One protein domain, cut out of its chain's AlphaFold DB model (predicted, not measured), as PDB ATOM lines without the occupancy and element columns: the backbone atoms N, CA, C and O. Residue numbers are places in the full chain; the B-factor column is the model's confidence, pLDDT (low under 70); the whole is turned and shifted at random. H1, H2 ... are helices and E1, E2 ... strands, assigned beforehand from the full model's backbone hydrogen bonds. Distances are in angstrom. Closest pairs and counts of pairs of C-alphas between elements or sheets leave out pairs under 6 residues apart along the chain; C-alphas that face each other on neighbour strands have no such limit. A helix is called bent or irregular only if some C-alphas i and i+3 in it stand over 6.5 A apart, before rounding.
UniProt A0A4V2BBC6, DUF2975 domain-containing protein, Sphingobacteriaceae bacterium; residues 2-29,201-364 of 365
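Overview. This is residues 2 to 29 and 201 to 364 of the 365 residues of the protein "DUF2975 domain-containing protein" of Sphingobacteriaceae bacterium (UniProt A0A4V2BBC6). Long helices running lengthwise make a loose, elongated body: H6 and H7 lie side by side as an antiparallel pair in the middle, H2 packs on H6 with residues 220 to 230, and H1 runs lengthwise on the H7 side, close to it only at one end. The shorter H3 and H4, about perpendicular to each other, lie to one side of H2 and H7, and residues 201 to 212 of H2, 268 to 276 and 314 to 319 stick out. The printed part has 192 residues with seven named helices and one named strand, in the order H1 H2 H3 H4 H5 H6 E1 H7; the class is mostly helix. The whole is loose, with a radius of gyration of the C-alphas of 20.5 A, and spans 67 by 41 by 28 A.

Arrangement. H1, residues 2 to 29, only just touches H7, residues 328 to 362, with 3 pairs of C-alphas within 8 A; the closest, those of Val 25 and Thr 328, are 7.8 A apart, and the helices run opposite ways at a shallow tilt of 12 degrees. H2, residues 201 to 231, touches H6, residues 285 to 315, with the closest C-alphas those of Leu 227 and Asn 287, 6.5 A apart, opposite ways at a shallow tilt of 28 degrees. H3, residues 241 to 250, is close to H2 but not clearly touching it, with C-alphas 225 and 245 closest at 6.5 A. H4, residues 252 to 267, is about perpendicular to H3 at 87 degrees; H4 and H7 are near each other. H5, residues 279 to 282, touches residues 230 to 231 of H2, with the C-alphas of Leu 231 and Ala 282 closest at 5.3 A. H6 and H7 touch with 40 pairs of C-alphas within 8 A, the closest those of Thr 299 and Gly 341 at 4.7 A, and run opposite ways at a shallow tilt of 25 degrees. E1, residues 324 to 326, pairs with no named strand. Every O i to N i+4 pair is within hydrogen-bond range in H3 and H4; the counts are 23 of 24 in H1, 25 of 27 in H2, 24 of 27 in H6 and 29 of 31 in H7, and H5 is too short for such a pair.

Along the chain. H1 begins at C-alpha 2, (-49.737, 47.146, -11.659), and is 40.6 A long. H2 is 45.7 A long, H3 14.7 A, H4 22.2 A and H5 5.2 A. H6, 43.2 A, has a kink of 26 degrees near residue 309 and is only just irregular, C-alphas 310 and 313 being 6.9 A apart. E1 is 7.1 A long. H7, 50.7 A, is only just irregular too, with C-alphas 330 and 333 6.9 A apart, and ends at C-alpha 362, (-33.551, 54.929, -24.924).

Size, cuts and confidence. The two C-alphas farthest apart, those of Asn 272 and Gly 318, are 68.5 A apart. Residues 30 to 200 are not printed, and C-alphas 29 and 201 are 33.6 A apart across the cut. Of the links printed whole, H4 to H5 is long, with 11 residues. The mean pLDDT of the printed part is 72.2; 75 residues are under 70, among them residues 233 to 282.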
ATOM      1  N   LYS A   2     -49.210  48.178 -12.599       40.62
ATOM      2  CA  LYS A   2     -49.737  47.146 -11.659       40.62
ATOM      3  C   LYS A   2     -48.667  46.413 -10.817       40.62
ATOM      4  O   LYS A   2     -48.936  46.080  -9.670       40.62
ATOM      5  N   SER A   3     -47.449  46.240 -11.341       48.12
ATOM      6  CA  SER A   3     -46.339  45.544 -10.657       48.12
ATOM      7  C   SER A   3     -45.852  46.250  -9.374       48.12
ATOM      8  O   SER A   3     -45.538  45.599  -8.378       48.12
ATOM      9  N   TYR A   4     -45.875  47.589  -9.347       46.31
ATOM     10  CA  TYR A   4     -45.398  48.380  -8.203       46.31
ATOM     11  C   TYR A   4     -46.317  48.281  -6.981       46.31
ATOM     12  O   TYR A   4     -45.837  48.275  -5.851       46.31
ATOM     13  N   ARG A   5     -47.634  48.140  -7.193       56.84
ATOM     14  CA  ARG A   5     -48.588  47.938  -6.092       56.84
ATOM     15  C   ARG A   5     -48.343  46.609  -5.388       56.84
ATOM     16  O   ARG A   5     -48.268  46.590  -4.168       56.84
ATOM     17  N   THR A   6     -48.153  45.525  -6.138       54.16
ATOM     18  CA  THR A   6     -47.905  44.197  -5.558       54.16
ATOM     19  C   THR A   6     -46.601  44.159  -4.765       54.16
ATOM     20  O   THR A   6     -46.581  43.633  -3.657       54.16
ATOM     21  N   LEU A   7     -45.527  44.766  -5.282       47.47
ATOM     22  CA  LEU A   7     -44.244  44.808  -4.578       47.47
ATOM     23  C   LEU A   7     -44.312  45.655  -3.300       47.47
ATOM     24  O   LEU A   7     -43.817  45.223  -2.266       47.47
ATOM     25  N   ASN A   8     -44.966  46.820  -3.343       58.66
ATOM     26  CA  ASN A   8     -45.148  47.657  -2.156       58.66
ATOM     27  C   ASN A   8     -46.021  46.963  -1.106       58.66
ATOM     28  O   ASN A   8     -45.709  47.033   0.077       58.66
ATOM     29  N   ILE A   9     -47.066  46.243  -1.526       67.44
ATOM     30  CA  ILE A   9     -47.876  45.419  -0.620       67.44
ATOM     31  C   ILE A   9     -47.012  44.338   0.026       67.44
ATOM     32  O   ILE A   9     -47.082  44.181   1.240       67.44
ATOM     33  N   ILE A  10     -46.169  43.632  -0.735       63.38
ATOM     34  CA  ILE A  10     -45.249  42.621  -0.191       63.38
ATOM     35  C   ILE A  10     -44.262  43.260   0.787       63.38
ATOM     36  O   ILE A  10     -44.060  42.731   1.873       63.38
ATOM     37  N   LEU A  11     -43.674  44.408   0.452       58.41
ATOM     38  CA  LEU A  11     -42.698  45.071   1.311       58.41
ATOM     39  C   LEU A  11     -43.338  45.544   2.622       58.41
ATOM     40  O   LEU A  11     -42.833  45.234   3.694       58.41
ATOM     41  N   ILE A  12     -44.498  46.203   2.539       70.12
ATOM     42  CA  ILE A  12     -45.273  46.655   3.701       70.12
ATOM     43  C   ILE A  12     -45.722  45.463   4.546       70.12
ATOM     44  O   ILE A  12     -45.543  45.480   5.755       70.12
ATOM     45  N   SER A  13     -46.266  44.408   3.937       63.75
ATOM     46  CA  SER A  13     -46.688  43.210   4.675       63.75
ATOM     47  C   SER A  13     -45.510  42.459   5.290       63.75
ATOM     48  O   SER A  13     -45.645  41.943   6.395       63.75
ATOM     49  N   THR A  14     -44.338  42.462   4.651       61.59
ATOM     50  CA  THR A  14     -43.115  41.903   5.240       61.59
ATOM     51  C   THR A  14     -42.659  42.748   6.426       61.59
ATOM     52  O   THR A  14     -42.420  42.179   7.484       61.59
ATOM     53  N   CYS A  15     -42.606  44.080   6.307       64.81
ATOM     54  CA  CYS A  15     -42.286  44.974   7.426       64.81
ATOM     55  C   CYS A  15     -43.284  44.811   8.582       64.81
ATOM     56  O   CYS A  15     -42.866  44.626   9.716       64.81
ATOM     57  N   LEU A  16     -44.588  44.755   8.296       67.81
ATOM     58  CA  LEU A  16     -45.621  44.512   9.307       67.81
ATOM     59  C   LEU A  16     -45.479  43.132   9.958       67.81
ATOM     60  O   LEU A  16     -45.686  43.011  11.159       67.81
ATOM     61  N   LEU A  17     -45.106  42.092   9.207       68.25
ATOM     62  CA  LEU A  17     -44.798  40.771   9.764       68.25
ATOM     63  C   LEU A  17     -43.528  40.793  10.625       68.25
ATOM     64  O   LEU A  17     -43.483  40.089  11.633       68.25
ATOM     65  N   MET A  18     -42.517  41.594  10.264       63.88
ATOM     66  CA  MET A  18     -41.327  41.809  11.094       63.88
ATOM     67  C   MET A  18     -41.696  42.516  12.389       63.88
ATOM     68  O   MET A  18     -41.381  41.995  13.452       63.88
ATOM     69  N   ASP A  19     -42.412  43.633  12.311       68.44
ATOM     70  CA  ASP A  19     -42.851  44.407  13.470       68.44
ATOM     71  C   ASP A  19     -43.780  43.587  14.359       68.44
ATOM     72  O   ASP A  19     -43.626  43.585  15.576       68.44
ATOM     73  N   PHE A  20     -44.691  42.808  13.771       71.06
ATOM     74  CA  PHE A  20     -45.541  41.879  14.508       71.06
ATOM     75  C   PHE A  20     -44.725  40.755  15.150       71.06
ATOM     76  O   PHE A  20     -44.977  40.394  16.295       71.06
ATOM     77  N   GLY A  21     -43.719  40.220  14.456       66.06
ATOM     78  CA  GLY A  21     -42.806  39.214  14.989       66.06
ATOM     79  C   GLY A  21     -41.948  39.753  16.135       66.06
ATOM     80  O   GLY A  21     -41.841  39.095  17.166       66.06
ATOM     81  N   VAL A  22     -41.394  40.961  16.001       63.03
ATOM     82  CA  VAL A  22     -40.650  41.671  17.050       63.03
ATOM     83  C   VAL A  22     -41.574  41.971  18.219       63.03
ATOM     84  O   VAL A  22     -41.227  41.647  19.347       63.03
ATOM     85  N   TYR A  23     -42.770  42.499  17.968       70.62
ATOM     86  CA  TYR A  23     -43.783  42.763  18.984       70.62
ATOM     87  C   TYR A  23     -44.194  41.489  19.719       70.62
ATOM     88  O   TYR A  23     -44.284  41.492  20.942       70.62
ATOM     89  N   PHE A  24     -44.408  40.382  19.008       67.44
ATOM     90  CA  PHE A  24     -44.787  39.110  19.611       67.44
ATOM     91  C   PHE A  24     -43.624  38.504  20.393       67.44
ATOM     92  O   PHE A  24     -43.826  38.057  21.514       67.44
ATOM     93  N   VAL A  25     -42.398  38.535  19.864       60.91
ATOM     94  CA  VAL A  25     -41.189  38.099  20.582       60.91
ATOM     95  C   VAL A  25     -40.966  38.950  21.824       60.91
ATOM     96  O   VAL A  25     -40.703  38.406  22.895       60.91
ATOM     97  N   TYR A  26     -41.100  40.266  21.705       58.31
ATOM     98  CA  TYR A  26     -40.953  41.198  22.810       58.31
ATOM     99  C   TYR A  26     -42.041  40.934  23.848       58.31
ATOM    100  O   TYR A  26     -41.704  40.587  24.964       58.31
ATOM    101  N   ARG A  27     -43.326  40.914  23.473       60.28
ATOM    102  CA  ARG A  27     -44.468  40.664  24.373       60.28
ATOM    103  C   ARG A  27     -44.521  39.245  24.945       60.28
ATOM    104  O   ARG A  27     -45.076  39.054  26.020       60.28
ATOM    105  N   TYR A  28     -43.973  38.243  24.259       56.78
ATOM    106  CA  TYR A  28     -43.852  36.882  24.792       56.78
ATOM    107  C   TYR A  28     -42.781  36.809  25.888       56.78
ATOM    108  O   TYR A  28     -42.946  36.062  26.852       56.78
ATOM    109  N   ASN A  29     -41.713  37.610  25.781       51.16
ATOM    110  CA  ASN A  29     -40.699  37.745  26.833       51.16
ATOM    111  C   ASN A  29     -41.119  38.736  27.935       51.16
ATOM    112  O   ASN A  29     -40.923  38.445  29.109       51.16
ATOM    113  N   ILE A 201     -27.903   9.461  13.681       85.31
ATOM    114  CA  ILE A 201     -28.804   9.743  12.549       85.31
ATOM    115  C   ILE A 201     -28.904  11.252  12.299       85.31
ATOM    116  O   ILE A 201     -28.669  11.717  11.188       85.31
ATOM    117  N   LEU A 202     -29.181  12.035  13.343       87.00
ATOM    118  CA  LEU A 202     -29.269  13.490  13.230       87.00
ATOM    119  C   LEU A 202     -27.941  14.122  12.809       87.00
ATOM    120  O   LEU A 202     -27.941  15.093  12.066       87.00
ATOM    121  N   THR A 203     -26.801  13.565  13.226       84.06
ATOM    122  CA  THR A 203     -25.483  14.034  12.772       84.06
ATOM    123  C   THR A 203     -25.312  13.821  11.269       84.06
ATOM    124  O   THR A 203     -24.838  14.731  10.584       84.06
ATOM    125  N   TYR A 204     -25.723  12.665  10.740       82.50
ATOM    126  CA  TYR A 204     -25.692  12.394   9.300       82.50
ATOM    127  C   TYR A 204     -26.653  13.278   8.504       82.50
ATOM    128  O   TYR A 204     -26.325  13.630   7.380       82.50
ATOM    129  N   ILE A 205     -27.785  13.689   9.081       81.94
ATOM    130  CA  ILE A 205     -28.725  14.628   8.445       81.94
ATOM    131  C   ILE A 205     -28.194  16.070   8.505       81.94
ATOM    132  O   ILE A 205     -28.189  16.784   7.507       81.94
ATOM    133  N   PHE A 206     -27.712  16.520   9.665       82.75
ATOM    134  CA  PHE A 206     -27.278  17.906   9.863       82.75
ATOM    135  C   PHE A 206     -25.939  18.225   9.200       82.75
ATOM    136  O   PHE A 206     -25.689  19.382   8.880       82.75
ATOM    137  N   THR A 207     -25.060  17.243   8.992       79.56
ATOM    138  CA  THR A 207     -23.764  17.477   8.332       79.56
ATOM    139  C   THR A 207     -23.913  17.989   6.890       79.56
ATOM    140  O   THR A 207     -23.406  19.079   6.626       79.56
ATOM    141  N   PRO A 208     -24.620  17.305   5.966       78.25
ATOM    142  CA  PRO A 208     -24.817  17.806   4.608       78.25
ATOM    143  C   PRO A 208     -25.607  19.115   4.597       78.25
ATOM    144  O   PRO A 208     -25.219  20.024   3.877       78.25
ATOM    145  N   LEU A 209     -26.625  19.278   5.453       80.62
ATOM    146  CA  LEU A 209     -27.367  20.544   5.551       80.62
ATOM    147  C   LEU A 209     -26.468  21.722   5.961       80.62
ATOM    148  O   LEU A 209     -26.582  22.808   5.395       80.62
ATOM    149  N   ASN A 210     -25.548  21.519   6.911       78.88
ATOM    150  CA  ASN A 210     -24.559  22.534   7.283       78.88
ATOM    151  C   ASN A 210     -23.603  22.847   6.124       78.88
ATOM    152  O   ASN A 210     -23.311  24.015   5.884       78.88
ATOM    153  N   ILE A 211     -23.129  21.831   5.395       77.88
ATOM    154  CA  ILE A 211     -22.263  22.030   4.222       77.88
ATOM    155  C   ILE A 211     -23.009  22.826   3.144       77.88
ATOM    156  O   ILE A 211     -22.491  23.835   2.669       77.88
ATOM    157  N   SER A 212     -24.242  22.435   2.808       76.62
ATOM    158  CA  SER A 212     -25.097  23.147   1.852       76.62
ATOM    159  C   SER A 212     -25.310  24.602   2.255       76.62
ATOM    160  O   SER A 212     -25.253  25.484   1.404       76.62
ATOM    161  N   LEU A 213     -25.489  24.881   3.548       78.94
ATOM    162  CA  LEU A 213     -25.607  26.249   4.036       78.94
ATOM    163  C   LEU A 213     -24.307  27.048   3.892       78.94
ATOM    164  O   LEU A 213     -24.344  28.211   3.491       78.94
ATOM    165  N   VAL A 214     -23.158  26.464   4.237       79.50
ATOM    166  CA  VAL A 214     -21.863  27.144   4.084       79.50
ATOM    167  C   VAL A 214     -21.643  27.496   2.614       79.50
ATOM    168  O   VAL A 214     -21.339  28.647   2.305       79.50
ATOM    169  N   LEU A 215     -21.896  26.551   1.706       78.69
ATOM    170  CA  LEU A 215     -21.832  26.783   0.261       78.69
ATOM    171  C   LEU A 215     -22.819  27.866  -0.191       78.69
ATOM    172  O   LEU A 215     -22.453  28.750  -0.959       78.69
ATOM    173  N   TYR A 216     -24.045  27.851   0.328       79.62
ATOM    174  CA  TYR A 216     -25.048  28.877   0.052       79.62
ATOM    175  C   TYR A 216     -24.629  30.267   0.549       79.62
ATOM    176  O   TYR A 216     -24.836  31.274  -0.126       79.62
ATOM    177  N   THR A 217     -24.006  30.345   1.722       82.25
ATOM    178  CA  THR A 217     -23.502  31.605   2.284       82.25
ATOM    179  C   THR A 217     -22.367  32.150   1.423       82.25
ATOM    180  O   THR A 217     -22.388  33.322   1.056       82.25
ATOM    181  N   LEU A 218     -21.425  31.289   1.022       79.50
ATOM    182  CA  LEU A 218     -20.352  31.644   0.091       79.50
ATOM    183  C   LEU A 218     -20.906  32.108  -1.261       79.50
ATOM    184  O   LEU A 218     -20.447  33.118  -1.787       79.50
ATOM    185  N   PHE A 219     -21.929  31.433  -1.791       81.88
ATOM    186  CA  PHE A 219     -22.622  31.851  -3.009       81.88
ATOM    187  C   PHE A 219     -23.208  33.265  -2.877       81.88
ATOM    188  O   PHE A 219     -22.973  34.102  -3.746       81.88
ATOM    189  N   ASN A 220     -23.899  33.576  -1.775       80.38
ATOM    190  CA  ASN A 220     -24.422  34.926  -1.537       80.38
ATOM    191  C   ASN A 220     -23.301  35.972  -1.423       80.38
ATOM    192  O   ASN A 220     -23.420  37.051  -1.997       80.38
ATOM    193  N   VAL A 221     -22.193  35.654  -0.746       84.94
ATOM    194  CA  VAL A 221     -21.026  36.552  -0.661       84.94
ATOM    195  C   VAL A 221     -20.443  36.828  -2.047       84.94
ATOM    196  O   VAL A 221     -20.211  37.985  -2.391       84.94
ATOM    197  N   LEU A 222     -20.263  35.796  -2.875       81.25
ATOM    198  CA  LEU A 222     -19.785  35.955  -4.250       81.25
ATOM    199  C   LEU A 222     -20.743  36.808  -5.088       81.25
ATOM    200  O   LEU A 222     -20.291  37.680  -5.822       81.25
ATOM    201  N   MET A 223     -22.053  36.613  -4.941       79.62
ATOM    202  CA  MET A 223     -23.073  37.414  -5.623       79.62
ATOM    203  C   MET A 223     -23.020  38.890  -5.213       79.62
ATOM    204  O   MET A 223     -23.127  39.764  -6.074       79.62
ATOM    205  N   VAL A 224     -22.798  39.183  -3.927       84.00
ATOM    206  CA  VAL A 224     -22.587  40.554  -3.438       84.00
ATOM    207  C   VAL A 224     -21.305  41.144  -4.022       84.00
ATOM    208  O   VAL A 224     -21.344  42.251  -4.548       84.00
ATOM    209  N   ILE A 225     -20.184  40.416  -3.997       81.31
ATOM    210  CA  ILE A 225     -18.914  40.883  -4.580       81.31
ATOM    211  C   ILE A 225     -19.094  41.196  -6.067       81.31
ATOM    212  O   ILE A 225     -18.695  42.263  -6.529       81.31
ATOM    213  N   GLN A 226     -19.733  40.302  -6.821       80.56
ATOM    214  CA  GLN A 226     -19.981  40.517  -8.244       80.56
ATOM    215  C   GLN A 226     -20.886  41.725  -8.500       80.56
ATOM    216  O   GLN A 226     -20.628  42.477  -9.435       80.56
ATOM    217  N   LEU A 227     -21.917  41.932  -7.675       81.81
ATOM    218  CA  LEU A 227     -22.765  43.120  -7.745       81.81
ATOM    219  C   LEU A 227     -21.944  44.393  -7.500       81.81
ATOM    220  O   LEU A 227     -22.021  45.323  -8.294       81.81
ATOM    221  N   ILE A 228     -21.121  44.419  -6.448       81.69
ATOM    222  CA  ILE A 228     -20.248  45.558  -6.126       81.69
ATOM    223  C   ILE A 228     -19.319  45.870  -7.300       81.69
ATOM    224  O   ILE A 228     -19.221  47.020  -7.716       81.69
ATOM    225  N   MET A 229     -18.679  44.853  -7.872       76.75
ATOM    226  CA  MET A 229     -17.776  45.029  -9.011       76.75
ATOM    227  C   MET A 229     -18.490  45.600 -10.238       76.75
ATOM    228  O   MET A 229     -17.969  46.519 -10.869       76.75
ATOM    229  N   SER A 230     -19.702  45.120 -10.532       74.81
ATOM    230  CA  SER A 230     -20.535  45.663 -11.609       74.81
ATOM    231  C   SER A 230     -20.920  47.128 -11.367       74.81
ATOM    232  O   SER A 230     -20.966  47.903 -12.315       74.81
ATOM    233  N   LEU A 231     -21.135  47.537 -10.113       73.69
ATOM    234  CA  LEU A 231     -21.439  48.933  -9.758       73.69
ATOM    235  C   LEU A 231     -20.225  49.865  -9.796       73.69
ATOM    236  O   LEU A 231     -20.381  51.076  -9.951       73.69
ATOM    237  N   LEU A 232     -19.023  49.319  -9.631       74.00
ATOM    238  CA  LEU A 232     -17.771  50.072  -9.690       74.00
ATOM    239  C   LEU A 232     -17.232  50.229 -11.122       74.00
ATOM    240  O   LEU A 232     -16.169  50.818 -11.293       74.00
ATOM    241  N   GLY A 233     -17.936  49.717 -12.139       65.69
ATOM    242  CA  GLY A 233     -17.495  49.779 -13.538       65.69
ATOM    243  C   GLY A 233     -16.275  48.900 -13.838       65.69
ATOM    244  O   GLY A 233     -15.571  49.136 -14.815       65.69
ATOM    245  N   GLY A 234     -15.983  47.904 -12.991       53.97
ATOM    246  CA  GLY A 234     -14.842  47.009 -13.175       53.97
ATOM    247  C   GLY A 234     -15.142  45.891 -14.174       53.97
ATOM    248  O   GLY A 234     -16.017  45.059 -13.922       53.97
ATOM    249  N   SER A 235     -14.386  45.839 -15.274       45.25
ATOM    250  CA  SER A 235     -14.323  44.684 -16.178       45.25
ATOM    251  C   SER A 235     -13.891  43.405 -15.436       45.25
ATOM    252  O   SER A 235     -13.306  43.459 -14.356       45.25
ATOM    253  N   SER A 236     -14.224  42.257 -16.024       46.56
ATOM    254  CA  SER A 236     -14.155  40.889 -15.487       46.56
ATOM    255  C   SER A 236     -12.915  40.494 -14.650       46.56
ATOM    256  O   SER A 236     -11.821  41.036 -14.759       46.56
ATOM    257  N   PHE A 237     -13.145  39.491 -13.794       41.41
ATOM    258  CA  PHE A 237     -12.292  38.907 -12.749       41.41
ATOM    259  C   PHE A 237     -10.784  38.794 -13.090       41.41
ATOM    260  O   PHE A 237     -10.332  37.814 -13.675       41.41
ATOM    261  N   GLY A 238      -9.985  39.764 -12.632       39.38
ATOM    262  CA  GLY A 238      -8.531  39.642 -12.478       39.38
ATOM    263  C   GLY A 238      -8.152  39.395 -11.013       39.38
ATOM    264  O   GLY A 238      -8.756  39.967 -10.107       39.38
ATOM    265  N   ILE A 239      -7.137  38.566 -10.761       45.34
ATOM    266  CA  ILE A 239      -6.672  38.126  -9.424       45.34
ATOM    267  C   ILE A 239      -6.359  39.298  -8.457       45.34
ATOM    268  O   ILE A 239      -6.455  39.135  -7.242       45.34
ATOM    269  N   SER A 240      -6.107  40.516  -8.956       47.75
ATOM    270  CA  SER A 240      -5.908  41.727  -8.134       47.75
ATOM    271  C   SER A 240      -7.178  42.248  -7.427       47.75
ATOM    272  O   SER A 240      -7.092  43.048  -6.493       47.75
ATOM    273  N   VAL A 241      -8.365  41.777  -7.822       50.97
ATOM    274  CA  VAL A 241      -9.676  42.171  -7.263       50.97
ATOM    275  C   VAL A 241      -9.988  41.462  -5.938       50.97
ATOM    276  O   VAL A 241     -10.760  41.970  -5.119       50.97
ATOM    277  N   TRP A 242      -9.351  40.319  -5.674       43.38
ATOM    278  CA  TRP A 242      -9.584  39.540  -4.454       43.38
ATOM    279  C   TRP A 242      -9.204  40.336  -3.194       43.38
ATOM    280  O   TRP A 242      -9.962  40.368  -2.226       43.38
ATOM    281  N   TRP A 243      -8.112  41.109  -3.252       45.84
ATOM    282  CA  TRP A 243      -7.677  41.970  -2.144       45.84
ATOM    283  C   TRP A 243      -8.632  43.146  -1.888       45.84
ATOM    284  O   TRP A 243      -8.926  43.483  -0.740       45.84
ATOM    285  N   LYS A 244      -9.207  43.721  -2.954       45.56
ATOM    286  CA  LYS A 244     -10.223  44.783  -2.853       45.56
ATOM    287  C   LYS A 244     -11.550  44.265  -2.292       45.56
ATOM    288  O   LYS A 244     -12.228  44.999  -1.587       45.56
ATOM    289  N   SER A 245     -11.885  42.999  -2.540       43.38
ATOM    290  CA  SER A 245     -13.099  42.355  -2.017       43.38
ATOM    291  C   SER A 245     -12.995  42.045  -0.517       43.38
ATOM    292  O   SER A 245     -13.971  42.201   0.211       43.38
ATOM    293  N   VAL A 246     -11.800  41.680  -0.035       48.31
ATOM    294  CA  VAL A 246     -11.516  41.500   1.403       48.31
ATOM    295  C   VAL A 246     -11.566  42.842   2.146       48.31
ATOM    296  O   VAL A 246     -12.198  42.941   3.196       48.31
ATOM    297  N   LEU A 247     -10.994  43.906   1.568       47.62
ATOM    298  CA  LEU A 247     -11.115  45.272   2.096       47.62
ATOM    299  C   LEU A 247     -12.564  45.788   2.049       47.62
ATOM    300  O   LEU A 247     -13.029  46.377   3.020       47.62
ATOM    301  N   ALA A 248     -13.323  45.507   0.985       44.97
ATOM    302  CA  ALA A 248     -14.739  45.871   0.887       44.97
ATOM    303  C   ALA A 248     -15.615  45.181   1.948       44.97
ATOM    304  O   ALA A 248     -16.632  45.738   2.345       44.97
ATOM    305  N   PHE A 249     -15.211  44.009   2.450       43.03
ATOM    306  CA  PHE A 249     -15.906  43.326   3.544       43.03
ATOM    307  C   PHE A 249     -15.702  44.034   4.895       43.03
ATOM    308  O   PHE A 249     -16.635  44.137   5.687       43.03
ATOM    309  N   ILE A 250     -14.506  44.587   5.132       44.66
ATOM    310  CA  ILE A 250     -14.187  45.404   6.318       44.66
ATOM    311  C   ILE A 250     -14.879  46.775   6.236       44.66
ATOM    312  O   ILE A 250     -15.354  47.302   7.240       44.66
ATOM    313  N   TRP A 251     -15.003  47.326   5.026       42.91
ATOM    314  CA  TRP A 251     -15.654  48.611   4.759       42.91
ATOM    315  C   TRP A 251     -17.147  48.500   4.425       42.91
ATOM    316  O   TRP A 251     -17.775  49.514   4.134       42.91
ATOM    317  N   PHE A 252     -17.748  47.307   4.501       43.03
ATOM    318  CA  PHE A 252     -19.140  47.060   4.106       43.03
ATOM    319  C   PHE A 252     -20.161  48.030   4.744       43.03
ATOM    320  O   PHE A 252     -21.021  48.525   4.014       43.03
ATOM    321  N   PRO A 253     -20.054  48.417   6.037       44.84
ATOM    322  CA  PRO A 253     -20.946  49.421   6.626       44.84
ATOM    323  C   PRO A 253     -20.806  50.803   5.970       44.84
ATOM    324  O   PRO A 253     -21.799  51.465   5.680       44.84
ATOM    325  N   PHE A 254     -19.575  51.224   5.678       46.59
ATOM    326  CA  PHE A 254     -19.283  52.496   5.014       46.59
ATOM    327  C   PHE A 254     -19.668  52.475   3.535       46.59
ATOM    328  O   PHE A 254     -20.088  53.491   2.992       46.59
ATOM    329  N   PHE A 255     -19.578  51.312   2.892       48.97
ATOM    330  CA  PHE A 255     -20.008  51.109   1.515       48.97
ATOM    331  C   PHE A 255     -21.535  51.178   1.377       48.97
ATOM    332  O   PHE A 255     -22.030  51.809   0.445       48.97
ATOM    333  N   ILE A 256     -22.288  50.618   2.333       50.50
ATOM    334  CA  ILE A 256     -23.749  50.784   2.424       50.50
ATOM    335  C   ILE A 256     -24.099  52.272   2.571       50.50
ATOM    336  O   ILE A 256     -24.937  52.778   1.828       50.50
ATOM    337  N   ILE A 257     -23.423  52.995   3.473       57.62
ATOM    338  CA  ILE A 257     -23.622  54.442   3.669       57.62
ATOM    339  C   ILE A 257     -23.290  55.219   2.388       57.62
ATOM    340  O   ILE A 257     -24.057  56.085   1.975       57.62
ATOM    341  N   TRP A 258     -22.189  54.887   1.713       65.06
ATOM    342  CA  TRP A 258     -21.791  55.517   0.455       65.06
ATOM    343  C   TRP A 258     -22.796  55.261  -0.676       65.06
ATOM    344  O   TRP A 258     -23.144  56.197  -1.396       65.06
ATOM    345  N   ILE A 259     -23.323  54.036  -0.802       54.75
ATOM    346  CA  ILE A 259     -24.407  53.717  -1.743       54.75
ATOM    347  C   ILE A 259     -25.649  54.545  -1.422       54.75
ATOM    348  O   ILE A 259     -26.208  55.150  -2.331       54.75
ATOM    349  N   ILE A 260     -26.063  54.620  -0.154       58.56
ATOM    350  CA  ILE A 260     -27.231  55.410   0.260       58.56
ATOM    351  C   ILE A 260     -27.033  56.884  -0.110       58.56
ATOM    352  O   ILE A 260     -27.904  57.476  -0.738       58.56
ATOM    353  N   LEU A 261     -25.869  57.465   0.188       60.62
ATOM    354  CA  LEU A 261     -25.548  58.851  -0.163       60.62
ATOM    355  C   LEU A 261     -25.529  59.081  -1.680       60.62
ATOM    356  O   LEU A 261     -25.995  60.118  -2.152       60.62
ATOM    357  N   ARG A 262     -25.034  58.115  -2.461       56.78
ATOM    358  CA  ARG A 262     -25.021  58.191  -3.928       56.78
ATOM    359  C   ARG A 262     -26.428  58.070  -4.518       56.78
ATOM    360  O   ARG A 262     -26.752  58.820  -5.430       56.78
ATOM    361  N   LEU A 263     -27.269  57.192  -3.972       53.81
ATOM    362  CA  LEU A 263     -28.678  57.055  -4.355       53.81
ATOM    363  C   LEU A 263     -29.490  58.305  -3.984       53.81
ATOM    364  O   LEU A 263     -30.294  58.759  -4.791       53.81
ATOM    365  N   ILE A 264     -29.235  58.912  -2.820       59.28
ATOM    366  CA  ILE A 264     -29.821  60.205  -2.429       59.28
ATOM    367  C   ILE A 264     -29.380  61.301  -3.404       59.28
ATOM    368  O   ILE A 264     -30.210  62.058  -3.893       59.28
ATOM    369  N   LYS A 265     -28.088  61.359  -3.753       55.97
ATOM    370  CA  LYS A 265     -27.561  62.333  -4.718       55.97
ATOM    371  C   LYS A 265     -28.189  62.174  -6.110       55.97
ATOM    372  O   LYS A 265     -28.493  63.181  -6.739       55.97
ATOM    373  N   LEU A 266     -28.416  60.936  -6.560       49.81
ATOM    374  CA  LEU A 266     -29.127  60.629  -7.809       49.81
ATOM    375  C   LEU A 266     -30.614  61.017  -7.733       49.81
ATOM    376  O   LEU A 266     -31.140  61.603  -8.673       49.81
ATOM    377  N   SER A 267     -31.278  60.769  -6.599       47.09
ATOM    378  CA  SER A 267     -32.672  61.171  -6.361       47.09
ATOM    379  C   SER A 267     -32.870  62.689  -6.299       47.09
ATOM    380  O   SER A 267     -33.975  63.158  -6.552       47.09
ATOM    381  N   LEU A 268     -31.837  63.452  -5.934       56.72
ATOM    382  CA  LEU A 268     -31.895  64.910  -5.794       56.72
ATOM    383  C   LEU A 268     -31.668  65.665  -7.117       56.72
ATOM    384  O   LEU A 268     -31.625  66.892  -7.108       56.72
ATOM    385  N   GLY A 269     -31.545  64.963  -8.250       44.53
ATOM    386  CA  GLY A 269     -31.709  65.556  -9.583       44.53
ATOM    387  C   GLY A 269     -30.702  66.642  -9.973       44.53
ATOM    388  O   GLY A 269     -31.013  67.472 -10.819       44.53
ATOM    389  N   ASN A 270     -29.500  66.676  -9.386       47.06
ATOM    390  CA  ASN A 270     -28.486  67.656  -9.782       47.06
ATOM    391  C   ASN A 270     -27.718  67.143 -11.019       47.06
ATOM    392  O   ASN A 270     -26.751  66.389 -10.902       47.06
ATOM    393  N   SER A 271     -28.210  67.506 -12.207       46.06
ATOM    394  CA  SER A 271     -27.928  66.893 -13.517       46.06
ATOM    395  C   SER A 271     -26.631  67.325 -14.217       46.06
ATOM    396  O   SER A 271     -26.401  66.928 -15.354       46.06
ATOM    397  N   ASN A 272     -25.770  68.132 -13.592       49.06
ATOM    398  CA  ASN A 272     -24.704  68.832 -14.332       49.06
ATOM    399  C   ASN A 272     -23.314  68.173 -14.284       49.06
ATOM    400  O   ASN A 272     -22.327  68.793 -14.674       49.06
ATOM    401  N   THR A 273     -23.203  66.917 -13.846       46.84
ATOM    402  CA  THR A 273     -21.961  66.137 -14.000       46.84
ATOM    403  C   THR A 273     -22.144  65.060 -15.067       46.84
ATOM    404  O   THR A 273     -23.143  64.346 -14.999       46.84
ATOM    405  N   PRO A 274     -21.207  64.882 -16.017       42.03
ATOM    406  CA  PRO A 274     -21.271  63.781 -16.971       42.03
ATOM    407  C   PRO A 274     -21.043  62.451 -16.231       42.03
ATOM    408  O   PRO A 274     -19.915  62.075 -15.926       42.03
ATOM    409  N   ILE A 275     -22.138  61.754 -15.905       47.31
ATOM    410  CA  ILE A 275     -22.178  60.444 -15.213       47.31
ATOM    411  C   ILE A 275     -22.229  59.279 -16.238       47.31
ATOM    412  O   ILE A 275     -22.421  58.114 -15.904       47.31
ATOM    413  N   TRP A 276     -21.976  59.560 -17.515       39.38
ATOM    414  CA  TRP A 276     -22.404  58.709 -18.630       39.38
ATOM    415  C   TRP A 276     -21.746  57.328 -18.781       39.38
ATOM    416  O   TRP A 276     -22.251  56.531 -19.556       39.38
ATOM    417  N   ASN A 277     -20.723  56.965 -17.998       50.06
ATOM    418  CA  ASN A 277     -20.121  55.623 -18.103       50.06
ATOM    419  C   ASN A 277     -20.418  54.693 -16.915       50.06
ATOM    420  O   ASN A 277     -20.177  53.495 -17.013       50.06
ATOM    421  N   ALA A 278     -20.923  55.201 -15.784       49.91
ATOM    422  CA  ALA A 278     -21.235  54.355 -14.622       49.91
ATOM    423  C   ALA A 278     -22.694  53.867 -14.628       49.91
ATOM    424  O   ALA A 278     -22.980  52.759 -14.166       49.91
ATOM    425  N   ASP A 279     -23.602  54.677 -15.173       52.31
ATOM    426  CA  ASP A 279     -25.039  54.383 -15.192       52.31
ATOM    427  C   ASP A 279     -25.385  53.263 -16.181       52.31
ATOM    428  O   ASP A 279     -26.316  52.486 -15.952       52.31
ATOM    429  N   GLU A 280     -24.575  53.097 -17.231       58.06
ATOM    430  CA  GLU A 280     -24.773  52.059 -18.239       58.06
ATOM    431  C   GLU A 280     -24.619  50.639 -17.665       58.06
ATOM    432  O   GLU A 280     -25.380  49.736 -18.018       58.06
ATOM    433  N   PHE A 281     -23.701  50.458 -16.708       59.44
ATOM    434  CA  PHE A 281     -23.413  49.159 -16.091       59.44
ATOM    435  C   PHE A 281     -24.270  48.853 -14.857       59.44
ATOM    436  O   PHE A 281     -24.438  47.681 -14.506       59.44
ATOM    437  N   ALA A 282     -24.827  49.870 -14.192       65.69
ATOM    438  CA  ALA A 282     -25.566  49.688 -12.945       65.69
ATOM    439  C   ALA A 282     -26.962  49.075 -13.169       65.69
ATOM    440  O   ALA A 282     -27.293  48.061 -12.545       65.69
ATOM    441  N   PHE A 283     -27.749  49.617 -14.105       78.62
ATOM    442  CA  PHE A 283     -29.172  49.280 -14.302       78.62
ATOM    443  C   PHE A 283     -29.423  48.141 -15.301       78.62
ATOM    444  O   PHE A 283     -30.402  48.130 -16.045       78.62
ATOM    445  N   THR A 284     -28.548  47.138 -15.321       82.94
ATOM    446  CA  THR A 284     -28.706  45.985 -16.215       82.94
ATOM    447  C   THR A 284     -29.742  44.986 -15.684       82.94
ATOM    448  O   THR A 284     -29.885  44.776 -14.475       82.94
ATOM    449  N   THR A 285     -30.430  44.280 -16.593       86.19
ATOM    450  CA  THR A 285     -31.339  43.163 -16.250       86.19
ATOM    451  C   THR A 285     -30.658  42.137 -15.344       86.19
ATOM    452  O   THR A 285     -31.267  41.600 -14.421       86.19
ATOM    453  N   TYR A 286     -29.375  41.885 -15.586       84.25
ATOM    454  CA  TYR A 286     -28.600  40.911 -14.839       84.25
ATOM    455  C   TYR A 286     -28.336  41.354 -13.392       84.25
ATOM    456  O   TYR A 286     -28.551  40.562 -12.473       84.25
ATOM    457  N   ASN A 287     -27.990  42.625 -13.148       82.81
ATOM    458  CA  ASN A 287     -27.858  43.155 -11.783       82.81
ATOM    459  C   ASN A 287     -29.188  43.128 -11.018       82.81
ATOM    460  O   ASN A 287     -29.201  42.785  -9.836       82.81
ATOM    461  N   ILE A 288     -30.312  43.400 -11.689       88.06
ATOM    462  CA  ILE A 288     -31.654  43.272 -11.097       88.06
ATOM    463  C   ILE A 288     -31.938  41.821 -10.692       88.06
ATOM    464  O   ILE A 288     -32.429  41.576  -9.591       88.06
ATOM    465  N   ILE A 289     -31.615  40.844 -11.548       83.31
ATOM    466  CA  ILE A 289     -31.773  39.419 -11.222       83.31
ATOM    467  C   ILE A 289     -30.898  39.044 -10.019       83.31
ATOM    468  O   ILE A 289     -31.388  38.391  -9.097       83.31
ATOM    469  N   ARG A 290     -29.637  39.490  -9.974       84.44
ATOM    470  CA  ARG A 290     -28.739  39.235  -8.835       84.44
ATOM    471  C   ARG A 290     -29.276  39.823  -7.531       84.44
ATOM    472  O   ARG A 290     -29.351  39.105  -6.537       84.44
ATOM    473  N   LEU A 291     -29.683  41.093  -7.543       88.00
ATOM    474  CA  LEU A 291     -30.294  41.770  -6.394       88.00
ATOM    475  C   LEU A 291     -31.558  41.051  -5.924       88.00
ATOM    476  O   LEU A 291     -31.760  40.880  -4.727       88.00
ATOM    477  N   ARG A 292     -32.384  40.578  -6.862       89.44
ATOM    478  CA  ARG A 292     -33.579  39.790  -6.558       89.44
ATOM    479  C   ARG A 292     -33.223  38.491  -5.844       89.44
ATOM    480  O   ARG A 292     -33.816  38.198  -4.810       89.44
ATOM    481  N   ILE A 293     -32.261  37.736  -6.375       84.06
ATOM    482  CA  ILE A 293     -31.791  36.491  -5.755       84.06
ATOM    483  C   ILE A 293     -31.264  36.772  -4.345       84.06
ATOM    484  O   ILE A 293     -31.677  36.077  -3.426       84.06
ATOM    485  N   LEU A 294     -30.437  37.811  -4.165       88.56
ATOM    486  CA  LEU A 294     -29.880  38.218  -2.867       88.56
ATOM    487  C   LEU A 294     -30.952  38.628  -1.846       88.56
ATOM    488  O   LEU A 294     -30.902  38.220  -0.686       88.56
ATOM    489  N   ALA A 295     -31.934  39.426  -2.262       89.12
ATOM    490  CA  ALA A 295     -33.002  39.885  -1.378       89.12
ATOM    491  C   ALA A 295     -33.861  38.710  -0.881       89.12
ATOM    492  O   ALA A 295     -34.101  38.571   0.324       89.12
ATOM    493  N   TYR A 296     -34.270  37.820  -1.794       86.62
ATOM    494  CA  TYR A 296     -35.045  36.632  -1.439       86.62
ATOM    495  C   TYR A 296     -34.227  35.615  -0.643       86.62
ATOM    496  O   TYR A 296     -34.766  35.020   0.288       86.62
ATOM    497  N   SER A 297     -32.949  35.417  -0.972       87.56
ATOM    498  CA  SER A 297     -32.091  34.437  -0.305       87.56
ATOM    499  C   SER A 297     -31.874  34.792   1.164       87.56
ATOM    500  O   SER A 297     -32.192  33.996   2.048       87.56
ATOM    501  N   ILE A 298     -31.404  36.012   1.433       88.50
ATOM    502  CA  ILE A 298     -31.075  36.498   2.779       88.50
ATOM    503  C   ILE A 298     -32.335  36.582   3.649       88.50
ATOM    504  O   ILE A 298     -32.335  36.149   4.805       88.50
ATOM    505  N   THR A 299     -33.434  37.100   3.097       88.81
ATOM    506  CA  THR A 299     -34.688  37.230   3.850       88.81
ATOM    507  C   THR A 299     -35.334  35.870   4.079       88.81
ATOM    508  O   THR A 299     -35.678  35.530   5.210       88.81
ATOM    509  N   GLY A 300     -35.463  35.065   3.022       85.44
ATOM    510  CA  GLY A 300     -36.123  33.765   3.065       85.44
ATOM    511  C   GLY A 300     -35.443  32.805   4.033       85.44
ATOM    512  O   GLY A 300     -36.124  32.145   4.817       85.44
ATOM    513  N   ILE A 301     -34.108  32.780   4.055       86.12
ATOM    514  CA  ILE A 301     -33.377  31.910   4.976       86.12
ATOM    515  C   ILE A 301     -33.521  32.345   6.439       86.12
ATOM    516  O   ILE A 301     -33.684  31.505   7.325       86.12
ATOM    517  N   SER A 302     -33.533  33.654   6.694       88.75
ATOM    518  CA  SER A 302     -33.723  34.213   8.037       88.75
ATOM    519  C   SER A 302     -35.124  33.904   8.568       88.75
ATOM    520  O   SER A 302     -35.269  33.446   9.703       88.75
ATOM    521  N   VAL A 303     -36.150  34.076   7.724       87.69
ATOM    522  CA  VAL A 303     -37.543  33.713   8.031       87.69
ATOM    523  C   VAL A 303     -37.658  32.216   8.303       87.69
ATOM    524  O   VAL A 303     -38.238  31.823   9.314       87.69
ATOM    525  N   PHE A 304     -37.073  31.377   7.444       85.69
ATOM    526  CA  PHE A 304     -37.087  29.928   7.617       85.69
ATOM    527  C   PHE A 304     -36.499  29.517   8.970       85.69
ATOM    528  O   PHE A 304     -37.136  28.758   9.697       85.69
ATOM    529  N   PHE A 305     -35.332  30.045   9.359       87.38
ATOM    530  CA  PHE A 305     -34.723  29.710  10.650       87.38
ATOM    531  C   PHE A 305     -35.518  30.212  11.848       87.38
ATOM    532  O   PHE A 305     -35.621  29.495  12.846       87.38
ATOM    533  N   LEU A 306     -36.106  31.405  11.752       87.44
ATOM    534  CA  LEU A 306     -36.975  31.930  12.797       87.44
ATOM    535  C   LEU A 306     -38.192  31.017  12.989       87.44
ATOM    536  O   LEU A 306     -38.441  30.565  14.106       87.44
ATOM    537  N   LEU A 307     -38.903  30.686  11.907       86.50
ATOM    538  CA  LEU A 307     -40.063  29.790  11.938       86.50
ATOM    539  C   LEU A 307     -39.684  28.391  12.430       86.50
ATOM    540  O   LEU A 307     -40.377  27.824  13.272       86.50
ATOM    541  N   PHE A 308     -38.554  27.858  11.965       87.25
ATOM    542  CA  PHE A 308     -38.047  26.562  12.401       87.25
ATOM    543  C   PHE A 308     -37.740  26.554  13.905       87.25
ATOM    544  O   PHE A 308     -38.114  25.612  14.601       87.25
ATOM    545  N   ASN A 309     -37.139  27.619  14.446       90.38
ATOM    546  CA  ASN A 309     -36.913  27.732  15.888       90.38
ATOM    547  C   ASN A 309     -38.228  27.863  16.679       90.38
ATOM    548  O   ASN A 309     -38.358  27.266  17.750       90.38
ATOM    549  N   MET A 310     -39.211  28.600  16.150       88.88
ATOM    550  CA  MET A 310     -40.548  28.738  16.748       88.88
ATOM    551  C   MET A 310     -41.367  27.443  16.697       88.88
ATOM    552  O   MET A 310     -42.269  27.268  17.510       88.88
ATOM    553  N   ALA A 311     -41.040  26.516  15.794       89.75
ATOM    554  CA  ALA A 311     -41.672  25.202  15.717       89.75
ATOM    555  C   ALA A 311     -41.190  24.228  16.815       89.75
ATOM    556  O   ALA A 311     -41.861  23.236  17.103       89.75
ATOM    557  N   MET A 312     -40.048  24.498  17.461       91.00
ATOM    558  CA  MET A 312     -39.431  23.584  18.436       91.00
ATOM    559  C   MET A 312     -40.327  23.211  19.630       91.00
ATOM    560  O   MET A 312     -40.340  22.030  19.979       91.00
ATOM    561  N   PRO A 313     -41.106  24.126  20.243       90.75
ATOM    562  CA  PRO A 313     -42.037  23.769  21.311       90.75
ATOM    563  C   PRO A 313     -43.120  22.791  20.856       90.75
ATOM    564  O   PRO A 313     -43.549  21.964  21.648       90.75
ATOM    565  N   PHE A 314     -43.535  22.840  19.587       91.94
ATOM    566  CA  PHE A 314     -44.519  21.901  19.049       91.94
ATOM    567  C   PHE A 314     -43.903  20.513  18.853       91.94
ATOM    568  O   PHE A 314     -44.486  19.515  19.268       91.94
ATOM    569  N   VAL A 315     -42.692  20.449  18.291       91.19
ATOM    570  CA  VAL A 315     -41.967  19.186  18.057       91.19
ATOM    571  C   VAL A 315     -41.560  18.515  19.374       91.19
ATOM    572  O   VAL A 315     -41.639  17.296  19.511       91.19
ATOM    573  N   PHE A 316     -41.145  19.305  20.363       93.00
ATOM    574  CA  PHE A 316     -40.632  18.824  21.644       93.00
ATOM    575  C   PHE A 316     -41.573  19.120  22.817       93.00
ATOM    576  O   PHE A 316     -41.104  19.242  23.946       93.00
ATOM    577  N   ASN A 317     -42.886  19.197  22.581       92.06
ATOM    578  CA  ASN A 317     -43.882  19.628  23.574       92.06
ATOM    579  C   ASN A 317     -43.731  18.935  24.941       92.06
ATOM    580  O   ASN A 317     -43.745  19.583  25.981       92.06
ATOM    581  N   GLY A 318     -43.446  17.627  24.957       92.31
ATOM    582  CA  GLY A 318     -43.241  16.864  26.198       92.31
ATOM    583  C   GLY A 318     -42.019  17.266  27.045       92.31
ATOM    584  O   GLY A 318     -41.891  16.797  28.178       92.31
ATOM    585  N   TYR A 319     -41.123  18.099  26.511       93.50
ATOM    586  CA  TYR A 319     -39.953  18.654  27.197       93.50
ATOM    587  C   TYR A 319     -40.113  20.139  27.531       93.50
ATOM    588  O   TYR A 319     -39.353  20.653  28.344       93.50
ATOM    589  N   PHE A 320     -41.066  20.842  26.925       92.81
ATOM    590  CA  PHE A 320     -41.273  22.256  27.198       92.81
ATOM    591  C   PHE A 320     -42.127  22.431  28.455       92.81
ATOM    592  O   PHE A 320     -43.197  21.847  28.592       92.81
ATOM    593  N   THR A 321     -41.641  23.241  29.394       91.62
ATOM    594  CA  THR A 321     -42.419  23.697  30.554       91.62
ATOM    595  C   THR A 321     -42.683  25.190  30.424       91.62
ATOM    596  O   THR A 321     -42.025  25.877  29.644       91.62
ATOM    597  N   SER A 322     -43.604  25.726  31.228       90.56
ATOM    598  CA  SER A 322     -43.852  27.175  31.295       90.56
ATOM    599  C   SER A 322     -42.630  27.996  31.741       90.56
ATOM    600  O   SER A 322     -42.615  29.215  31.580       90.56
ATOM    601  N   ASP A 323     -41.601  27.333  32.276       91.81
ATOM    602  CA  ASP A 323     -40.345  27.945  32.716       91.81
ATOM    603  C   ASP A 323     -39.308  28.062  31.581       91.81
ATOM    604  O   ASP A 323     -38.289  28.744  31.737       91.81
ATOM    605  N   VAL A 324     -39.549  27.395  30.445       92.50
ATOM    606  CA  VAL A 324     -38.724  27.489  29.236       92.50
ATOM    607  C   VAL A 324     -39.215  28.670  28.405       92.50
ATOM    608  O   VAL A 324     -40.358  28.713  27.958       92.50
ATOM    609  N   ILE A 325     -38.328  29.633  28.185       92.44
ATOM    610  CA  ILE A 325     -38.594  30.866  27.448       92.44
ATOM    611  C   ILE A 325     -37.667  30.985  26.241       92.44
ATOM    612  O   ILE A 325     -36.628  30.326  26.142       92.44
ATOM    613  N   LEU A 326     -38.041  31.852  25.310       90.94
ATOM    614  CA  LEU A 326     -37.260  32.107  24.112       90.94
ATOM    615  C   LEU A 326     -35.941  32.810  24.472       90.94
ATOM    616  O   LEU A 326     -35.906  33.770  25.245       90.94
ATOM    617  N   ASN A 327     -34.828  32.354  23.903       89.94
ATOM    618  CA  ASN A 327     -33.546  33.025  24.054       89.94
ATOM    619  C   ASN A 327     -33.368  34.072  22.947       89.94
ATOM    620  O   ASN A 327     -32.799  33.797  21.892       89.94
ATOM    621  N   THR A 328     -33.850  35.291  23.195       85.94
ATOM    622  CA  THR A 328     -33.781  36.416  22.242       85.94
ATOM    623  C   THR A 328     -32.367  36.744  21.777       85.94
ATOM    624  O   THR A 328     -32.182  37.089  20.614       85.94
ATOM    625  N   ALA A 329     -31.362  36.564  22.638       85.25
ATOM    626  CA  ALA A 329     -29.965  36.780  22.273       85.25
ATOM    627  C   ALA A 329     -29.515  35.841  21.140       85.25
ATOM    628  O   ALA A 329     -28.760  36.253  20.265       85.25
ATOM    629  N   HIS A 330     -30.023  34.603  21.109       84.31
ATOM    630  CA  HIS A 330     -29.757  33.670  20.011       84.31
ATOM    631  C   HIS A 330     -30.538  33.994  18.737       84.31
ATOM    632  O   HIS A 330     -30.120  33.576  17.661       84.31
ATOM    633  N   LEU A 331     -31.637  34.745  18.836       84.38
ATOM    634  CA  LEU A 331     -32.420  35.150  17.670       84.38
ATOM    635  C   LEU A 331     -31.910  36.418  16.992       84.38
ATOM    636  O   LEU A 331     -32.176  36.633  15.813       84.38
ATOM    637  N   TYR A 332     -31.172  37.249  17.723       84.06
ATOM    638  CA  TYR A 332     -30.685  38.539  17.246       84.06
ATOM    639  C   TYR A 332     -29.926  38.487  15.902       84.06
ATOM    640  O   TYR A 332     -30.218  39.316  15.039       84.06
ATOM    641  N   PRO A 333     -29.039  37.506  15.631       82.44
ATOM    642  CA  PRO A 333     -28.377  37.413  14.328       82.44
ATOM    643  C   PRO A 333     -29.349  37.211  13.155       82.44
ATOM    644  O   PRO A 333     -29.138  37.779  12.085       82.44
ATOM    645  N   PHE A 334     -30.430  36.445  13.350       84.19
ATOM    646  CA  PHE A 334     -31.452  36.250  12.314       84.19
ATOM    647  C   PHE A 334     -32.237  37.532  12.062       84.19
ATOM    648  O   PHE A 334     -32.537  37.841  10.913       84.19
ATOM    649  N   TRP A 335     -32.511  38.311  13.113       82.94
ATOM    650  CA  TRP A 335     -33.133  39.626  12.973       82.94
ATOM    651  C   TRP A 335     -32.266  40.575  12.149       82.94
ATOM    652  O   TRP A 335     -32.780  41.198  11.222       82.94
ATOM    653  N   ILE A 336     -30.959  40.648  12.417       82.88
ATOM    654  CA  ILE A 336     -30.035  41.466  11.613       82.88
ATOM    655  C   ILE A 336     -30.067  41.031  10.146       82.88
ATOM    656  O   ILE A 336     -30.218  41.871   9.260       82.88
ATOM    657  N   ALA A 337     -29.957  39.728   9.879       84.69
ATOM    658  CA  ALA A 337     -29.990  39.207   8.516       84.69
ATOM    659  C   ALA A 337     -31.310  39.554   7.802       84.69
ATOM    660  O   ALA A 337     -31.293  39.956   6.641       84.69
ATOM    661  N   MET A 338     -32.439  39.508   8.513       86.31
ATOM    662  CA  MET A 338     -33.741  39.947   8.004       86.31
ATOM    663  C   MET A 338     -33.730  41.422   7.566       86.31
ATOM    664  O   MET A 338     -34.157  41.729   6.454       86.31
ATOM    665  N   HIS A 339     -33.194  42.325   8.397       84.69
ATOM    666  CA  HIS A 339     -33.103  43.758   8.083       84.69
ATOM    667  C   HIS A 339     -32.197  44.021   6.876       84.69
ATOM    668  O   HIS A 339     -32.533  44.826   6.008       84.69
ATOM    669  N   VAL A 340     -31.072  43.304   6.780       85.12
ATOM    670  CA  VAL A 340     -30.196  43.353   5.600       85.12
ATOM    671  C   VAL A 340     -30.965  42.912   4.352       85.12
ATOM    672  O   VAL A 340     -30.899  43.581   3.324       85.12
ATOM    673  N   GLY A 341     -31.747  41.837   4.444       87.62
ATOM    674  CA  GLY A 341     -32.613  41.375   3.362       87.62
ATOM    675  C   GLY A 341     -33.630  42.428   2.897       87.62
ATOM    676  O   GLY A 341     -33.770  42.657   1.695       87.62
ATOM    677  N   VAL A 342     -34.270  43.144   3.830       86.81
ATOM    678  CA  VAL A 342     -35.174  44.274   3.517       86.81
ATOM    679  C   VAL A 342     -34.435  45.405   2.815       86.81
ATOM    680  O   VAL A 342     -34.935  45.932   1.822       86.81
ATOM    681  N   ALA A 343     -33.229  45.748   3.268       84.75
ATOM    682  CA  ALA A 343     -32.411  46.752   2.596       84.75
ATOM    683  C   ALA A 343     -32.119  46.354   1.137       84.75
ATOM    684  O   ALA A 343     -32.240  47.186   0.238       84.75
ATOM    685  N   PHE A 344     -31.834  45.076   0.865       86.56
ATOM    686  CA  PHE A 344     -31.681  44.581  -0.508       86.56
ATOM    687  C   PHE A 344     -32.974  44.665  -1.328       86.56
ATOM    688  O   PHE A 344     -32.902  44.980  -2.515       86.56
ATOM    689  N   PHE A 345     -34.152  44.446  -0.733       89.50
ATOM    690  CA  PHE A 345     -35.428  44.672  -1.426       89.50
ATOM    691  C   PHE A 345     -35.651  46.144  -1.785       89.50
ATOM    692  O   PHE A 345     -36.123  46.436  -2.886       89.50
ATOM    693  N   LEU A 346     -35.285  47.071  -0.897       86.00
ATOM    694  CA  LEU A 346     -35.354  48.506  -1.175       86.00
ATOM    695  C   LEU A 346     -34.402  48.896  -2.313       86.00
ATOM    696  O   LEU A 346     -34.810  49.577  -3.251       86.00
ATOM    697  N   ILE A 347     -33.160  48.403  -2.288       85.25
ATOM    698  CA  ILE A 347     -32.188  48.623  -3.370       85.25
ATOM    699  C   ILE A 347     -32.713  48.038  -4.686       85.25
ATOM    700  O   ILE A 347     -32.689  48.711  -5.713       85.25
ATOM    701  N   LEU A 348     -33.247  46.813  -4.669       88.94
ATOM    702  CA  LEU A 348     -33.861  46.186  -5.840       88.94
ATOM    703  C   LEU A 348     -34.972  47.060  -6.435       88.94
ATOM    704  O   LEU A 348     -35.049  47.193  -7.655       88.94
ATOM    705  N   HIS A 349     -35.813  47.662  -5.591       87.00
ATOM    706  CA  HIS A 349     -36.875  48.556  -6.041       87.00
ATOM    707  C   HIS A 349     -36.319  49.763  -6.801       87.00
ATOM    708  O   HIS A 349     -36.761  50.040  -7.917       87.00
ATOM    709  N   VAL A 350     -35.305  50.426  -6.239       86.12
ATOM    710  CA  VAL A 350     -34.636  51.572  -6.874       86.12
ATOM    711  C   VAL A 350     -34.000  51.167  -8.205       86.12
ATOM    712  O   VAL A 350     -34.144  51.875  -9.196       86.12
ATOM    713  N   PHE A 351     -33.363  49.996  -8.279       86.12
ATOM    714  CA  PHE A 351     -32.765  49.495  -9.522       86.12
ATOM    715  C   PHE A 351     -33.806  49.199 -10.603       86.12
ATOM    716  O   PHE A 351     -33.572  49.474 -11.778       86.12
ATOM    717  N   MET A 352     -34.963  48.652 -10.223       87.06
ATOM    718  CA  MET A 352     -36.062  48.422 -11.160       87.06
ATOM    719  C   MET A 352     -36.656  49.733 -11.686       87.06
ATOM    720  O   MET A 352     -37.024  49.792 -12.856       87.06
ATOM    721  N   GLN A 353     -36.746  50.770 -10.850       86.44
ATOM    722  CA  GLN A 353     -37.182  52.103 -11.276       86.44
ATOM    723  C   GLN A 353     -36.158  52.770 -12.196       86.44
ATOM    724  O   GLN A 353     -36.531  53.237 -13.266       86.44
ATOM    725  N   GLY A 354     -34.876  52.752 -11.823       83.31
ATOM    726  CA  GLY A 354     -33.802  53.319 -12.641       83.31
ATOM    727  C   GLY A 354     -33.709  52.657 -14.015       83.31
ATOM    728  O   GLY A 354     -33.578  53.347 -15.018       83.31
ATOM    729  N   LYS A 355     -33.881  51.330 -14.084       86.44
ATOM    730  CA  LYS A 355     -33.953  50.632 -15.370       86.44
ATOM    731  C   LYS A 355     -35.164  51.062 -16.202       86.44
ATOM    732  O   LYS A 355     -35.001  51.308 -17.384       86.44
ATOM    733  N   ALA A 356     -36.353  51.156 -15.604       84.62
ATOM    734  CA  ALA A 356     -37.548  51.571 -16.341       84.62
ATOM    735  C   ALA A 356     -37.391  52.978 -16.944       84.62
ATOM    736  O   ALA A 356     -37.724  53.174 -18.105       84.62
ATOM    737  N   LEU A 357     -36.817  53.919 -16.187       84.19
ATOM    738  CA  LEU A 357     -36.521  55.269 -16.679       84.19
ATOM    739  C   LEU A 357     -35.493  55.261 -17.817       84.19
ATOM    740  O   LEU A 357     -35.649  56.004 -18.780       84.19
ATOM    741  N   LYS A 358     -34.462  54.413 -17.722       82.44
ATOM    742  CA  LYS A 358     -33.474  54.250 -18.794       82.44
ATOM    743  C   LYS A 358     -34.116  53.688 -20.066       82.44
ATOM    744  O   LYS A 358     -33.946  54.265 -21.131       82.44
ATOM    745  N   ASP A 359     -34.886  52.609 -19.934       84.56
ATOM    746  CA  ASP A 359     -35.577  51.970 -21.056       84.56
ATOM    747  C   ASP A 359     -36.554  52.960 -21.742       84.56
ATOM    748  O   ASP A 359     -36.732  52.906 -22.954       84.56
ATOM    749  N   GLU A 360     -37.172  53.884 -20.990       86.31
ATOM    750  CA  GLU A 360     -38.010  54.965 -21.537       86.31
ATOM    751  C   GLU A 360     -37.195  56.030 -22.292       86.31
ATOM    752  O   GLU A 360     -37.618  56.471 -23.357       86.31
ATOM    753  N   GLN A 361     -36.027  56.427 -21.776       82.31
ATOM    754  CA  GLN A 361     -35.149  57.404 -22.434       82.31
ATOM    755  C   GLN A 361     -34.555  56.862 -23.738       82.31
ATOM    756  O   GLN A 361     -34.562  57.572 -24.743       82.31
ATOM    757  N   ASP A 362     -34.126  55.597 -23.748       76.38
ATOM    758  CA  ASP A 362     -33.551  54.929 -24.924       76.38
ATOM    759  C   ASP A 362     -34.561  54.802 -26.088       76.38
ATOM    760  O   ASP A 362     -34.159  54.642 -27.236       76.38
ATOM    761  N   LEU A 363     -35.871  54.889 -25.817       73.56
ATOM    762  CA  LEU A 363     -36.935  54.880 -26.834       73.56
ATOM    763  C   LEU A 363     -37.249  56.267 -27.422       73.56
ATOM    764  O   LEU A 363     -37.988  56.355 -28.404       73.56
ATOM    765  N   THR A 364     -36.768  57.342 -26.792       71.06
ATOM    766  CA  THR A 364     -37.065  58.736 -27.183       71.06
ATOM    767  C   THR A 364     -35.959  59.410 -27.997       71.06
ATOM    768  O   THR A 364     -36.156  60.537 -28.456       71.06
TER     769      THR A 364